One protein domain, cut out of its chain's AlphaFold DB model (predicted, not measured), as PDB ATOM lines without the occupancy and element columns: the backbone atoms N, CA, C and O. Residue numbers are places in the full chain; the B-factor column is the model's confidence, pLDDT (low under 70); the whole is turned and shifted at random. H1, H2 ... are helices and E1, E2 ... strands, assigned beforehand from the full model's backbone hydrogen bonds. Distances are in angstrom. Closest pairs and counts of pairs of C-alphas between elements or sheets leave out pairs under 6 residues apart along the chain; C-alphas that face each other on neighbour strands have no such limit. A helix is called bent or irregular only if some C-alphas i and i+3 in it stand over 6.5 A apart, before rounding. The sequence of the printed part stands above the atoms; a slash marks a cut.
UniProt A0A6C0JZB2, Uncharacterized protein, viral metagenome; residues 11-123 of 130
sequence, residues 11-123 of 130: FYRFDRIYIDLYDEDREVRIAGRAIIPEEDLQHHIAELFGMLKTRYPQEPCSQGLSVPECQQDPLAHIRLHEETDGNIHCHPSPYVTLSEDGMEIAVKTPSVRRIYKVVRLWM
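Overview. This is residues 11 to 123 of the 130 residues of an uncharacterized protein of viral metagenome (UniProt A0A6C0JZB2). One long helix, H1, runs along one face of a twisted five-stranded sheet, making two layers; past one end of the sheet, the short helices H2 and H3 and long links make a loosely attached extension. The 113 printed residues hold, along the chain, E1 E2 H1 H2 H3 E3 E4 E5; the sheet's order is E2 E1 E5 E4 E3, all antiparallel, and the class is mixed. The whole is only just loose, close to compact, with a radius of gyration of the C-alphas of 16.3 A, and spans 56 by 28 by 21 A.

Arrangement. E1, residues 11 to 20, and E2, residues 27 to 30, form a hairpin, with N 18 and O 28 2.8 A apart. H1, residues 38 to 55, is on the sheet at a height of 8.8 A; its closest C-alpha pair with E1 is Phe 11 and Glu 38, 5.7 A. H2, residues 67 to 72, only grazes the sheet with residues 67 to 71. H3, residues 74 to 83, is not on it; H2 and H3 only just touch, only at the corner, with C-alphas 70 and 77 closest at 6.3 A. E3, residues 95 to 98, E4, residues 104 to 109, and E5, residues 112 to 122, form a meander, each strand the antiparallel neighbour of the one before: N 97 and O 106 are 2.9 A apart, N 107 and O 114 2.8 A. E5 also pairs with E1, N 15 and O 117 at 2.8 A. H1 runs along the strands, at 8 degrees to E4 on the local plane. Every O i to N i+4 pair is within hydrogen-bond range in H2, 12 of 14 in H1 and 5 of 6 in H3.

Along the chain. E1 begins at C-alpha 11 (153.921, 223.939, 176.979) and measures 29.6 A; H1 measures 26.0 A and is irregular, with C-alphas 39 and 42 7.4 A apart. E5 measures 31.0 A, ending at C-alpha 122 (148.338, 226.391, 180.000).

Size, cuts and confidence. The C-alphas farthest apart, Asp 85 and Met 123, are 56.0 A apart. The printed part has no cut; the links H1 to H2 and H3 to E3 are long. Mean pLDDT of the printed part is 80.0, with 34 residues under 70, among them 81 to 93.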
ATOM      1  N   PHE A  11     153.058 223.237 177.917       90.44
ATOM      2  CA  PHE A  11     153.921 223.939 176.979       90.44
ATOM      3  C   PHE A  11     154.671 225.056 177.682       90.44
ATOM      4  O   PHE A  11     154.259 225.562 178.725       90.44
ATOM      5  N   TYR A  12     155.769 225.470 177.073       92.81
ATOM      6  CA  TYR A  12     156.644 226.507 177.574       92.81
ATOM      7  C   TYR A  12     156.986 227.506 176.476       92.81
ATOM      8  O   TYR A  12     156.819 227.256 175.283       92.81
ATOM      9  N   ARG A  13     157.479 228.668 176.889       93.88
ATOM     10  CA  ARG A  13     157.938 229.739 176.008       93.88
ATOM     11  C   ARG A  13     159.064 230.498 176.682       93.88
ATOM     12  O   ARG A  13     159.053 230.649 177.897       93.88
ATOM     13  N   PHE A  14     160.001 231.023 175.902       93.38
ATOM     14  CA  PHE A  14     161.028 231.928 176.417       93.38
ATOM     15  C   PHE A  14     160.622 233.383 176.225       93.38
ATOM     16  O   PHE A  14     160.595 233.876 175.097       93.38
ATOM     17  N   ASP A  15     160.378 234.082 177.322       94.50
ATOM     18  CA  ASP A  15     160.213 235.529 177.318       94.50
ATOM     19  C   ASP A  15     161.562 236.204 177.508       94.50
ATOM     20  O   ASP A  15     162.408 235.754 178.281       94.50
ATOM     21  N   ARG A  16     161.775 237.299 176.786       93.62
ATOM     22  CA  ARG A  16     162.996 238.089 176.873       93.62
ATOM     23  C   ARG A  16     162.714 239.385 177.610       93.62
ATOM     24  O   ARG A  16     161.871 240.169 177.188       93.62
ATOM     25  N   ILE A  17     163.473 239.630 178.663       92.31
ATOM     26  CA  ILE A  17     163.450 240.865 179.437       92.31
ATOM     27  C   ILE A  17     164.758 241.599 179.166       92.31
ATOM     28  O   ILE A  17     165.840 241.012 179.234       92.31
ATOM     29  N   TYR A  18     164.656 242.869 178.803       89.25
ATOM     30  CA  TYR A  18     165.779 243.775 178.614       89.25
ATOM     31  C   TYR A  18     165.711 244.845 179.695       89.25
ATOM     32  O   TYR A  18     164.684 245.503 179.821       89.25
ATOM     33  N   ILE A  19     166.798 245.006 180.439       85.38
ATOM     34  CA  ILE A  19     166.948 246.020 181.478       85.38
ATOM     35  C   ILE A  19     168.173 246.849 181.104       85.38
ATOM     36  O   ILE A  19     169.268 246.293 180.935       85.38
ATOM     37  N   ASP A  20     167.972 248.151 180.925       78.56
ATOM     38  CA  ASP A  20     169.062 249.113 180.793       78.56
ATOM     39  C   ASP A  20     169.656 249.376 182.184       78.56
ATOM     40  O   ASP A  20     168.917 249.603 183.135       78.56
ATOM     41  N   LEU A  21     170.979 249.284 182.329       72.00
ATOM     42  CA  LEU A  21     171.633 249.505 183.626       72.00
ATOM     43  C   LEU A  21     171.938 250.987 183.888       72.00
ATOM     44  O   LEU A  21     172.325 251.336 184.999       72.00
ATOM     45  N   TYR A  22     171.757 251.856 182.890       69.62
ATOM     46  CA  TYR A  22     171.840 253.311 183.061       69.62
ATOM     47  C   TYR A  22     170.489 253.946 183.406       69.62
ATOM     48  O   TYR A  22     170.445 255.079 183.879       69.62
ATOM     49  N   ASP A  23     169.401 253.222 183.157       74.81
ATOM     50  CA  ASP A  23     168.024 253.642 183.393       74.81
ATOM     51  C   ASP A  23     167.228 252.405 183.822       74.81
ATOM     52  O   ASP A  23     166.589 251.736 183.005       74.81
ATOM     53  N   GLU A  24     167.345 252.044 185.104       66.31
ATOM     54  CA  GLU A  24     166.753 250.817 185.655       66.31
ATOM     55  C   GLU A  24     165.218 250.800 185.555       66.31
ATOM     56  O   GLU A  24     164.613 249.726 185.553       66.31
ATOM     57  N   ASP A  25     164.587 251.967 185.386       73.06
ATOM     58  CA  ASP A  25     163.148 252.100 185.144       73.06
ATOM     59  C   ASP A  25     162.755 251.681 183.711       73.06
ATOM     60  O   ASP A  25     161.575 251.471 183.403       73.06
ATOM     61  N   ARG A  26     163.734 251.503 182.815       78.81
ATOM     62  CA  ARG A  26     163.531 251.126 181.416       78.81
ATOM     63  C   ARG A  26     163.649 249.617 181.209       78.81
ATOM     64  O   ARG A  26     164.583 249.102 180.587       78.81
ATOM     65  N   GLU A  27     162.627 248.905 181.669       86.75
ATOM     66  CA  GLU A  27     162.450 247.477 181.407       86.75
ATOM     67  C   GLU A  27     161.566 247.230 180.172       86.75
ATOM     68  O   GLU A  27     160.440 247.718 180.070       86.75
ATOM     69  N   VAL A  28     162.046 246.415 179.229       88.38
ATOM     70  CA  VAL A  28     161.266 245.972 178.063       88.38
ATOM     71  C   VAL A  28     161.080 244.462 178.112       88.38
ATOM     72  O   VAL A  28     162.048 243.702 178.053       88.38
ATOM     73  N   ARG A  29     159.819 244.019 178.156       92.44
ATOM     74  CA  ARG A  29     159.436 242.604 178.082       92.44
ATOM     75  C   ARG A  29     158.952 242.253 176.686       92.44
ATOM     76  O   ARG A  29     158.071 242.911 176.139       92.44
ATOM     77  N   ILE A  30     159.507 241.190 176.125       91.69
ATOM     78  CA  ILE A  30     159.162 240.682 174.804       91.69
ATOM     79  C   ILE A  30     158.779 239.218 174.959       91.69
ATOM     80  O   ILE A  30     159.615 238.382 175.302       91.69
ATOM     81  N   ALA A  31     157.512 238.914 174.688       90.31
ATOM     82  CA  ALA A  31     157.028 237.545 174.675       90.31
ATOM     83  C   ALA A  31     157.712 236.737 173.564       90.31
ATOM     84  O   ALA A  31     157.832 237.202 172.423       90.31
ATOM     85  N   GLY A  32     158.135 235.517 173.891       86.94
ATOM     86  CA  GLY A  32     158.631 234.575 172.893       86.94
ATOM     87  C   GLY A  32     157.570 234.245 171.847       86.94
ATOM     88  O   GLY A  32     156.373 234.393 172.074       86.94
ATOM     89  N   ARG A  33     158.000 233.779 170.675       85.94
ATOM     90  CA  ARG A  33     157.073 233.258 169.653       85.94
ATOM     91  C   ARG A  33     157.019 231.735 169.621       85.94
ATOM     92  O   ARG A  33     156.016 231.181 169.192       85.94
ATOM     93  N   ALA A  34     158.095 231.077 170.048       87.44
ATOM     94  CA  ALA A  34     158.183 229.626 170.060       87.44
ATOM     95  C   ALA A  34     157.390 229.051 171.238       87.44
ATOM     96  O   ALA A  34     157.543 229.511 172.370       87.44
ATOM     97  N   ILE A  35     156.571 228.046 170.943       91.25
ATOM     98  CA  ILE A  35     155.862 227.225 171.921       91.25
ATOM     99  C   ILE A  35     156.581 225.882 171.957       91.25
ATOM    100  O   ILE A  35     156.771 225.263 170.912       91.25
ATOM    101  N   ILE A  36     157.023 225.480 173.140       90.88
ATOM    102  CA  ILE A  36     157.958 224.377 173.340       90.88
ATOM    103  C   ILE A  36     157.257 223.311 174.182       90.88
ATOM    104  O   ILE A  36     156.804 223.635 175.281       90.88
ATOM    105  N   PRO A  37     157.127 222.071 173.689       91.69
ATOM    106  CA  PRO A  37     156.647 220.956 174.497       91.69
ATOM    107  C   PRO A  37     157.547 220.711 175.713       91.69
ATOM    108  O   PRO A  37     158.749 220.981 175.673       91.69
ATOM    109  N   GLU A  38     156.983 220.196 176.804       90.19
ATOM    110  CA  GLU A  38     157.739 219.897 178.026       90.19
ATOM    111  C   GLU A  38     158.932 218.966 177.781       90.19
ATOM    112  O   GLU A  38     160.024 219.210 178.298       90.19
ATOM    113  N   GLU A  39     158.746 217.950 176.939       91.62
ATOM    114  CA  GLU A  39     159.775 216.981 176.569       91.62
ATOM    115  C   GLU A  39     160.999 217.620 175.892       91.62
ATOM    116  O   GLU A  39     162.120 217.136 176.055       91.62
ATOM    117  N   ASP A  40     160.803 218.748 175.204       92.94
ATOM    118  CA  ASP A  40     161.844 219.444 174.449       92.94
ATOM    119  C   ASP A  40     162.451 220.624 175.219       92.94
ATOM    120  O   ASP A  40     163.451 221.206 174.780       92.94
ATOM    121  N   LEU A  41     161.871 221.005 176.365       92.69
ATOM    122  CA  LEU A  41     162.256 222.210 177.102       92.69
ATOM    123  C   LEU A  41     163.745 222.207 177.467       92.69
ATOM    124  O   LEU A  41     164.450 223.182 177.207       92.69
ATOM    125  N   GLN A  42     164.238 221.106 178.035       93.69
ATOM    126  CA  GLN A  42     165.630 221.004 178.486       93.69
ATOM    127  C   GLN A  42     166.624 221.114 177.325       93.69
ATOM    128  O   GLN A  42     167.668 221.755 177.457       93.69
ATOM    129  N   HIS A  43     166.277 220.548 176.166       95.00
ATOM    130  CA  HIS A  43     167.086 220.673 174.960       95.00
ATOM    131  C   HIS A  43     167.180 222.136 174.507       95.00
ATOM    132  O   HIS A  43     168.280 222.637 174.273       95.00
ATOM    133  N   HIS A  44     166.051 222.847 174.481       94.06
ATOM    134  CA  HIS A  44     166.012 224.258 174.096       94.06
ATOM    135  C   HIS A  44     166.749 225.168 175.090       94.06
ATOM    136  O   HIS A  44     167.429 226.103 174.668       94.06
ATOM    137  N   ILE A  45     166.659 224.900 176.401       94.56
ATOM    138  CA  ILE A  45     167.440 225.623 177.421       94.56
ATOM    139  C   ILE A  45     168.937 225.444 177.149       94.56
ATOM    140  O   ILE A  45     169.676 226.430 177.098       94.56
ATOM    141  N   ALA A  46     169.390 224.203 176.947       94.31
ATOM    142  CA  ALA A  46     170.795 223.898 176.707       94.31
ATOM    143  C   ALA A  46     171.314 224.533 175.407       94.31
ATOM    144  O   ALA A  46     172.401 225.119 175.400       94.31
ATOM    145  N   GLU A  47     170.528 224.470 174.330       95.06
ATOM    146  CA  GLU A  47     170.859 225.092 173.047       95.06
ATOM    147  C   GLU A  47     170.969 226.616 173.181       95.06
ATOM    148  O   GLU A  47     171.984 227.203 172.792       95.06
ATOM    149  N   LEU A  48     169.971 227.263 173.794       93.75
ATOM    150  CA  LEU A  48     169.982 228.706 174.017       93.75
ATOM    151  C   LEU A  48     171.166 229.125 174.893       93.75
ATOM    152  O   LEU A  48     171.870 230.082 174.568       93.75
ATOM    153  N   PHE A  49     171.429 228.399 175.977       93.12
ATOM    154  CA  PHE A  49     172.552 228.675 176.867       93.12
ATOM    155  C   PHE A  49     173.903 228.536 176.153       93.12
ATOM    156  O   PHE A  49     174.758 229.416 176.279       93.12
ATOM    157  N   GLY A  50     174.085 227.475 175.362       91.88
ATOM    158  CA  GLY A  50     175.286 227.259 174.555       91.88
ATOM    159  C   GLY A  50     175.486 228.355 173.508       91.88
ATOM    160  O   GLY A  50     176.563 228.944 173.422       91.88
ATOM    161  N   MET A  51     174.429 228.703 172.771       92.62
ATOM    162  CA  MET A  51     174.443 229.788 171.788       92.62
ATOM    163  C   MET A  51     174.837 231.126 172.426       92.62
ATOM    164  O   MET A  51     175.651 231.867 171.872       92.62
ATOM    165  N   LEU A  52     174.279 231.439 173.599       90.62
ATOM    166  CA  LEU A  52     174.588 232.670 174.318       90.62
ATOM    167  C   LEU A  52     176.034 232.681 174.813       90.62
ATOM    168  O   LEU A  52     176.693 233.702 174.655       90.62
ATOM    169  N   LYS A  53     176.563 231.567 175.327       87.81
ATOM    170  CA  LYS A  53     177.984 231.463 175.699       87.81
ATOM    171  C   LYS A  53     178.925 231.694 174.517       87.81
ATOM    172  O   LYS A  53     179.925 232.382 174.672       87.81
ATOM    173  N   THR A  54     178.592 231.171 173.340       87.25
ATOM    174  CA  THR A  54     179.382 231.395 172.119       87.25
ATOM    175  C   THR A  54     179.297 232.846 171.645       87.25
ATOM    176  O   THR A  54     180.287 233.417 171.200       87.25
ATOM    177  N   ARG A  55     178.115 233.466 171.744       84.88
ATOM    178  CA  ARG A  55     177.889 234.862 171.338       84.88
ATOM    179  C   ARG A  55     178.506 235.878 172.301       84.88
ATOM    180  O   ARG A  55     178.815 236.994 171.891       84.88
ATOM    181  N   TYR A  56     178.621 235.507 173.569       81.06
ATOM    182  CA  TYR A  56     179.109 236.340 174.659       81.06
ATOM    183  C   TYR A  56     180.279 235.626 175.346       81.06
ATOM    184  O   TYR A  56     180.112 235.102 176.452       81.06
ATOM    185  N   PRO A  57     181.445 235.556 174.680       72.94
ATOM    186  CA  PRO A  57     182.601 234.881 175.238       72.94
ATOM    187  C   PRO A  57     183.120 235.655 176.456       72.94
ATOM    188  O   PRO A  57     183.182 236.884 176.468       72.94
ATOM    189  N   GLN A  58     183.482 234.916 177.500       70.50
ATOM    190  CA  GLN A  58     184.033 235.472 178.737       70.50
ATOM    191  C   GLN A  58     185.535 235.690 178.578       70.50
ATOM    192  O   GLN A  58     186.345 234.963 179.148       70.50
ATOM    193  N   GLU A  59     185.905 236.658 177.749       66.44
ATOM    194  CA  GLU A  59     187.306 236.996 177.512       66.44
ATOM    195  C   GLU A  59     187.750 238.085 178.483       66.44
ATOM    196  O   GLU A  59     187.008 239.053 178.660       66.44
ATOM    197  N   PRO A  60     188.922 237.953 179.128       64.12
ATOM    198  CA  PRO A  60     189.449 239.006 179.984       64.12
ATOM    199  C   PRO A  60     189.607 240.296 179.179       64.12
ATOM    200  O   PRO A  60     189.873 240.265 177.974       64.12
ATOM    201  N   CYS A  61     189.464 241.434 179.852       67.50
ATOM    202  CA  CYS A  61     189.674 242.701 179.178       67.50
ATOM    203  C   CYS A  61     191.108 242.784 178.645       67.50
ATOM    204  O   CYS A  61     192.050 242.331 179.298       67.50
ATOM    205  N   SER A  62     191.294 243.427 177.491       65.88
ATOM    206  CA  SER A  62     192.622 243.661 176.906       65.88
ATOM    207  C   SER A  62     193.558 244.464 177.818       65.88
ATOM    208  O   SER A  62     194.768 244.449 177.612       65.88
ATOM    209  N   GLN A  63     193.013 245.124 178.844       65.38
ATOM    210  CA  GLN A  63     193.761 245.829 179.884       65.38
ATOM    211  C   GLN A  63     193.980 245.022 181.178       65.38
ATOM    212  O   GLN A  63     194.406 245.570 182.190       65.38
ATOM    213  N   GLY A  64     193.718 243.713 181.163       66.38
ATOM    214  CA  GLY A  64     194.064 242.805 182.261       66.38
ATOM    215  C   GLY A  64     193.004 242.655 183.352       66.38
ATOM    216  O   GLY A  64     193.216 241.867 184.269       66.38
ATOM    217  N   LEU A  65     191.856 243.336 183.244       70.00
ATOM    218  CA  LEU A  65     190.723 243.119 184.145       70.00
ATOM    219  C   LEU A  65     190.123 241.728 183.895       70.00
ATOM    220  O   LEU A  65     189.682 241.415 182.782       70.00
ATOM    221  N   SER A  66     190.121 240.886 184.923       70.38
ATOM    222  CA  SER A  66     189.606 239.524 184.824       70.38
ATOM    223  C   SER A  66     188.071 239.491 184.828       70.38
ATOM    224  O   SER A  66     187.396 240.409 185.301       70.38
ATOM    225  N   VAL A  67     187.501 238.398 184.311       66.75
ATOM    226  CA  VAL A  67     186.045 238.163 184.318       66.75
ATOM    227  C   VAL A  67     185.461 238.243 185.745       66.75
ATOM    228  O   VAL A  67     184.450 238.923 185.910       66.75
ATOM    229  N   PRO A  68     186.069 237.633 186.789       69.75
ATOM    230  CA  PRO A  68     185.572 237.755 188.163       69.75
ATOM    231  C   PRO A  68     185.582 239.188 188.707       69.75
ATOM    232  O   PRO A  68     184.655 239.578 189.413       69.75
ATOM    233  N   GLU A  69     186.590 239.991 188.364       68.50
ATOM    234  CA  GLU A  69     186.664 241.396 188.793       68.50
ATOM    235  C   GLU A  69     185.569 242.238 188.125       68.50
ATOM    236  O   GLU A  69     184.878 242.994 188.806       68.50
ATOM    237  N   CYS A  70     185.315 242.026 186.826       65.31
ATOM    238  CA  CYS A  70     184.184 242.651 186.123       65.31
ATOM    239  C   CYS A  70     182.822 242.238 186.705       65.31
ATOM    240  O   CYS A  70     181.856 242.994 186.636       65.31
ATOM    241  N   GLN A  71     182.712 241.015 187.231       66.38
ATOM    242  CA  GLN A  71     181.472 240.513 187.824       66.38
ATOM    243  C   GLN A  71     181.181 241.127 189.191       66.38
ATOM    244  O   GLN A  71     180.014 241.357 189.507       66.38
ATOM    245  N   GLN A  72     182.218 241.346 190.001       70.06
ATOM    246  CA  GLN A  72     182.083 241.967 191.319       70.06
ATOM    247  C   GLN A  72     181.826 243.469 191.210       70.06
ATOM    248  O   GLN A  72     181.032 244.004 191.980       70.06
ATOM    249  N   ASP A  73     182.454 244.127 190.237       69.81
ATOM    250  CA  ASP A  73     182.272 245.550 189.986       69.81
ATOM    251  C   ASP A  73     182.172 245.831 188.475       69.81
ATOM    252  O   ASP A  73     183.183 246.057 187.802       69.81
ATOM    253  N   PRO A  74     180.944 245.861 187.922       63.66
ATOM    254  CA  PRO A  74     180.711 246.181 186.514       63.66
ATOM    255  C   PRO A  74     181.220 247.571 186.110       63.66
ATOM    256  O   PRO A  74     181.515 247.797 184.936       63.66
ATOM    257  N   LEU A  75     181.338 248.496 187.072       69.44
ATOM    258  CA  LEU A  75     181.848 249.846 186.850       69.44
ATOM    259  C   LEU A  75     183.382 249.893 186.876       69.44
ATOM    260  O   LEU A  75     183.952 250.845 186.351       69.44
ATOM    261  N   ALA A  76     184.070 248.884 187.428       70.06
ATOM    262  CA  ALA A  76     185.534 248.826 187.427       70.06
ATOM    263  C   ALA A  76     186.104 248.845 186.008       70.06
ATOM    264  O   ALA A  76     187.098 249.519 185.757       70.06
ATOM    265  N   HIS A  77     185.432 248.179 185.069       68.06
ATOM    266  CA  HIS A  77     185.785 248.251 183.658       68.06
ATOM    267  C   HIS A  77     185.650 249.677 183.101       68.06
ATOM    268  O   HIS A  77     186.558 250.163 182.437       68.06
ATOM    269  N   ILE A  78     184.543 250.364 183.399       66.44
ATOM    270  CA  ILE A  78     184.298 251.730 182.915       66.44
ATOM    271  C   ILE A  78     185.380 252.677 183.446       66.44
ATOM    272  O   ILE A  78     186.022 253.363 182.657       66.44
ATOM    273  N   ARG A  79     185.659 252.636 184.757       72.81
ATOM    274  CA  ARG A  79     186.681 253.485 185.393       72.81
ATOM    275  C   ARG A  79     188.079 253.247 184.815       72.81
ATOM    276  O   ARG A  79     188.790 254.199 184.522       72.81
ATOM    277  N   LEU A  80     188.448 251.985 184.586       70.38
ATOM    278  CA  LEU A  80     189.745 251.618 184.006       70.38
ATOM    279  C   LEU A  80     189.927 252.169 182.577       70.38
ATOM    280  O   LEU A  80     191.025 252.581 182.200       70.38
ATOM    281  N   HIS A  81     188.851 252.207 181.786       65.94
ATOM    282  CA  HIS A  81     188.868 252.730 180.418       65.94
ATOM    283  C   HIS A  81     188.724 254.256 180.329       65.94
ATOM    284  O   HIS A  81     189.225 254.848 179.372       65.94
ATOM    285  N   GLU A  82     188.094 254.907 181.311       68.06
ATOM    286  CA  GLU A  82     188.086 256.371 181.432       68.06
ATOM    287  C   GLU A  82     189.489 256.931 181.724       68.06
ATOM    288  O   GLU A  82     189.835 258.007 181.241       68.06
ATOM    289  N   GLU A  83     190.325 256.183 182.455       64.94
ATOM    290  CA  GLU A  83     191.687 256.592 182.831       64.94
ATOM    291  C   GLU A  83     192.751 256.361 181.735       64.94
ATOM    292  O   GLU A  83     193.818 256.974 181.787       64.94
ATOM    293  N   THR A  84     192.495 255.502 180.737       59.81
ATOM    294  CA  THR A  84     193.525 255.006 179.789       59.81
ATOM    295  C   THR A  84     193.338 255.418 178.322       59.81
ATOM    296  O   THR A  84     193.860 254.768 177.419       59.81
ATOM    297  N   ASP A  85     192.695 256.562 178.080       55.00
ATOM    298  CA  ASP A  85     192.608 257.223 176.767       55.00
ATOM    299  C   ASP A  85     191.656 256.518 175.771       55.00
ATOM    300  O   ASP A  85     192.045 255.849 174.811       55.00
ATOM    301  N   GLY A  86     190.349 256.680 176.020       51.66
ATOM    302  CA  GLY A  86     189.275 256.712 175.014       51.66
ATOM    303  C   GLY A  86     188.942 255.424 174.252       51.66
ATOM    304  O   GLY A  86     187.945 255.387 173.527       51.66
ATOM    305  N   ASN A  87     189.727 254.359 174.394       49.19
ATOM    306  CA  ASN A  87     189.516 253.126 173.649       49.19
ATOM    307  C   ASN A  87     188.579 252.178 174.415       49.19
ATOM    308  O   ASN A  87     189.004 251.226 175.071       49.19
ATOM    309  N   ILE A  88     187.275 252.447 174.309       52.75
ATOM    310  CA  ILE A  88     186.174 251.667 174.912       52.75
ATOM    311  C   ILE A  88     185.905 250.360 174.128       52.75
ATOM    312  O   ILE A  88     184.853 249.739 174.249       52.75
ATOM    313  N   HIS A  89     186.819 249.931 173.248       50.72
ATOM    314  CA  HIS A  89     186.610 248.733 172.430       50.72
ATOM    315  C   HIS A  89     186.852 247.420 173.189       50.72
ATOM    316  O   HIS A  89     186.456 246.363 172.690       50.72
ATOM    317  N   CYS A  90     187.437 247.459 174.393       52.88
ATOM    318  CA  CYS A  90     187.395 246.305 175.289       52.88
ATOM    319  C   CYS A  90     185.946 246.106 175.733       52.88
ATOM    320  O   CYS A  90     185.372 246.978 176.378       52.88
ATOM    321  N   HIS A  91     185.346 244.969 175.380       54.38
ATOM    322  CA  HIS A  91     184.058 244.622 175.950       54.38
ATOM    323  C   HIS A  91     184.305 244.020 177.335       54.38
ATOM    324  O   HIS A  91     184.995 243.006 177.438       54.38
ATOM    325  N   PRO A  92     183.744 244.604 178.396       58.69
ATOM    326  CA  PRO A  92     183.704 243.951 179.696       58.69
ATOM    327  C   PRO A  92     183.028 242.602 179.520       58.69
ATOM    328  O   PRO A  92     181.940 242.520 178.939       58.69
ATOM    329  N   SER A  93     183.707 241.556 179.977       62.62
ATOM    330  CA  SER A  93     183.394 240.172 179.655       62.62
ATOM    331  C   SER A  93     181.915 239.890 179.927       62.62
ATOM    332  O   SER A  93     181.496 239.862 181.089       62.62
ATOM    333  N   PRO A  94     181.087 239.720 178.885       70.94
ATOM    334  CA  PRO A  94     179.676 239.468 179.084       70.94
ATOM    335  C   PRO A  94     179.514 238.125 179.800       70.94
ATOM    336  O   PRO A  94     180.116 237.122 179.421       70.94
ATOM    337  N   TYR A  95     178.713 238.096 180.863       79.19
ATOM    338  CA  TYR A  95     178.543 236.899 181.681       79.19
ATOM    339  C   TYR A  95     177.192 236.249 181.428       79.19
ATOM    340  O   TYR A  95     176.158 236.917 181.467       79.19
ATOM    341  N   VAL A  96     177.209 234.938 181.182       87.94
ATOM    342  CA  VAL A  96     176.012 234.132 180.928       87.94
ATOM    343  C   VAL A  96     175.821 233.150 182.081       87.94
ATOM    344  O   VAL A  96     176.671 232.285 182.298       87.94
ATOM    345  N   THR A  97     174.703 233.265 182.793       90.75
ATOM    346  CA  THR A  97     174.312 232.371 183.895       90.75
ATOM    347  C   THR A  97     173.033 231.633 183.586       90.75
ATOM    348  O   THR A  97     172.145 232.189 182.946       90.75
ATOM    349  N   LEU A  98     172.921 230.429 184.134       93.00
ATOM    350  CA  LEU A  98     171.671 229.699 184.276       93.00
ATOM    351  C   LEU A  98     171.258 229.755 185.754       93.00
ATOM    352  O   LEU A  98     172.126 229.636 186.623       93.00
ATOM    353  N   SER A  99     169.981 229.990 186.039       93.44
ATOM    354  CA  SER A  99     169.427 229.935 187.396       93.44
ATOM    355  C   SER A  99     169.476 228.516 187.973       93.44
ATOM    356  O   SER A  99     169.581 227.537 187.235       93.44
ATOM    357  N   GLU A 100     169.382 228.394 189.299       91.31
ATOM    358  CA  GLU A 100     169.413 227.091 189.985       91.31
ATOM    359  C   GLU A 100     168.252 226.176 189.574       91.31
ATOM    360  O   GLU A 100     168.425 224.964 189.474       91.31
ATOM    361  N   ASP A 101     167.086 226.758 189.292       91.12
ATOM    362  CA  ASP A 101     165.904 226.043 188.803       91.12
ATOM    363  C   ASP A 101     165.958 225.729 187.295       91.12
ATOM    364  O   ASP A 101     165.078 225.049 186.773       91.12
ATOM    365  N   GLY A 102     166.978 226.222 186.582       90.81
ATOM    366  CA  GLY A 102     167.132 226.057 185.138       90.81
ATOM    367  C   GLY A 102     166.123 226.838 184.290       90.81
ATOM    368  O   GLY A 102     166.127 226.692 183.070       90.81
ATOM    369  N   MET A 103     165.270 227.669 184.892       93.06
ATOM    370  CA  MET A 103     164.171 228.355 184.202       93.06
ATOM    371  C   MET A 103     164.528 229.764 183.726       93.06
ATOM    372  O   MET A 103     163.732 230.406 183.037       93.06
ATOM    373  N   GLU A 104     165.716 230.267 184.053       95.25
ATOM    374  CA  GLU A 104     166.171 231.589 183.640       95.25
ATOM    375  C   GLU A 104     167.623 231.563 183.162       95.25
ATOM    376  O   GLU A 104     168.533 231.124 183.863       95.25
ATOM    377  N   ILE A 105     167.864 232.113 181.971       94.81
ATOM    378  CA  ILE A 105     169.213 232.414 181.488       94.81
ATOM    379  C   ILE A 105     169.406 233.925 181.534       94.81
ATOM    380  O   ILE A 105     168.654 234.669 180.906       94.81
ATOM    381  N   ALA A 106     170.434 234.404 182.231       92.19
ATOM    382  CA  ALA A 106     170.772 235.823 182.258       92.19
ATOM    383  C   ALA A 106     172.080 236.085 181.514       92.19
ATOM    384  O   ALA A 106     173.074 235.399 181.722       92.19
ATOM    385  N   VAL A 107     172.078 237.117 180.673       89.56
ATOM    386  CA  VAL A 107     173.264 237.696 180.046       89.56
ATOM    387  C   VAL A 107     173.471 239.077 180.643       89.56
ATOM    388  O   VAL A 107     172.634 239.967 180.468       89.56
ATOM    389  N   LYS A 108     174.583 239.262 181.345       83.94
ATOM    390  CA  LYS A 108     174.974 240.544 181.925       83.94
ATOM    391  C   LYS A 108     176.104 241.143 181.106       83.94
ATOM    392  O   LYS A 108     177.148 240.526 180.929       83.94
ATOM    393  N   THR A 109     175.866 242.349 180.622       75.88
ATOM    394  CA  THR A 109     176.875 243.276 180.113       75.88
ATOM    395  C   THR A 109     176.820 244.523 181.000       75.88
ATOM    396  O   THR A 109     175.781 244.750 181.617       75.88
ATOM    397  N   PRO A 110     177.852 245.368 181.067       69.62
ATOM    398  CA  PRO A 110     177.826 246.553 181.930       69.62
ATOM    399  C   PRO A 110     176.796 247.602 181.577       69.62
ATOM    400  O   PRO A 110     176.416 248.376 182.440       69.62
ATOM    401  N   SER A 111     176.301 247.601 180.344       69.38
ATOM    402  CA  SER A 111     175.252 248.531 179.931       69.38
ATOM    403  C   SER A 111     173.856 247.920 180.009       69.38
ATOM    404  O   SER A 111     172.861 248.632 179.997       69.38
ATOM    405  N   VAL A 112     173.757 246.589 180.004       78.69
ATOM    406  CA  VAL A 112     172.489 245.891 179.774       78.69
ATOM    407  C   VAL A 112     172.467 244.554 180.484       78.69
ATOM    408  O   VAL A 112     173.362 243.719 180.298       78.69
ATOM    409  N   ARG A 113     171.349 244.273 181.148       85.69
ATOM    410  CA  ARG A 113     170.980 242.925 181.574       85.69
ATOM    411  C   ARG A 113     169.878 242.374 180.673       85.69
ATOM    412  O   ARG A 113     168.830 242.984 180.488       85.69
ATOM    413  N   ARG A 114     170.112 241.196 180.094       90.56
ATOM    414  CA  ARG A 114     169.118 240.444 179.313       90.56
ATOM    415  C   ARG A 114     168.758 239.181 180.070       90.56
ATOM    416  O   ARG A 114     169.656 238.442 180.454       90.56
ATOM    417  N   ILE A 115     167.475 238.924 180.266       93.50
ATOM    418  CA  ILE A 115     166.978 237.722 180.942       93.50
ATOM    419  C   ILE A 115     166.089 236.971 179.957       93.50
ATOM    420  O   ILE A 115     165.222 237.567 179.325       93.50
ATOM    421  N   TYR A 116     166.328 235.677 179.811       94.62
ATOM    422  CA  TYR A 116     165.493 234.745 179.072       94.62
ATOM    423  C   TYR A 116     164.780 233.883 180.104       94.62
ATOM    424  O   TYR A 116     165.419 233.058 180.751       94.62
ATOM    425  N   LYS A 117     163.485 234.119 180.292       95.50
ATOM    426  CA  LYS A 117     162.662 233.470 181.310       95.50
ATOM    427  C   LYS A 117     161.765 232.428 180.660       95.50
ATOM    428  O   LYS A 117     161.033 232.746 179.725       95.50
ATOM    429  N   VAL A 118     161.807 231.206 181.167       95.31
ATOM    430  CA  VAL A 118     160.882 230.141 180.794       95.31
ATOM    431  C   VAL A 118     159.529 230.424 181.443       95.31
ATOM    432  O   VAL A 118     159.416 230.593 182.655       95.31
ATOM    433  N   VAL A 119     158.491 230.490 180.621       93.50
ATOM    434  CA  VAL A 119     157.108 230.718 181.038       93.50
ATOM    435  C   VAL A 119     156.296 229.489 180.675       93.50
ATOM    436  O   VAL A 119     156.223 229.119 179.504       93.50
ATOM    437  N   ARG A 120     155.681 228.866 181.684       91.69
ATOM    438  CA  ARG A 120     154.730 227.769 181.496       91.69
ATOM    439  C   ARG A 120     153.430 228.319 180.923       91.69
ATOM    440  O   ARG A 120     152.882 229.298 181.427       91.69
ATOM    441  N   LEU A 121     152.936 227.673 179.883       88.06
ATOM    442  CA  LEU A 121     151.683 227.975 179.221       88.06
ATOM    443  C   LEU A 121     150.689 226.862 179.530       88.06
ATOM    444  O   LEU A 121     150.992 225.678 179.385       88.06
ATOM    445  N   TRP A 122     149.496 227.268 179.943       72.69
ATOM    446  CA  TRP A 122     148.338 226.391 180.000       72.69
ATOM    447  C   TRP A 122     147.610 226.536 178.667       72.69
ATOM    448  O   TRP A 122     147.227 227.649 178.299       72.69
ATOM    449  N   MET A 123     147.463 225.447 177.917       64.69
ATOM    450  CA  MET A 123     146.523 225.434 176.802       64.69
ATOM    451  C   MET A 123     145.204 224.912 177.341       64.69
ATOM    452  O   MET A 123     145.132 223.746 177.715       64.69
TER     453      MET A 123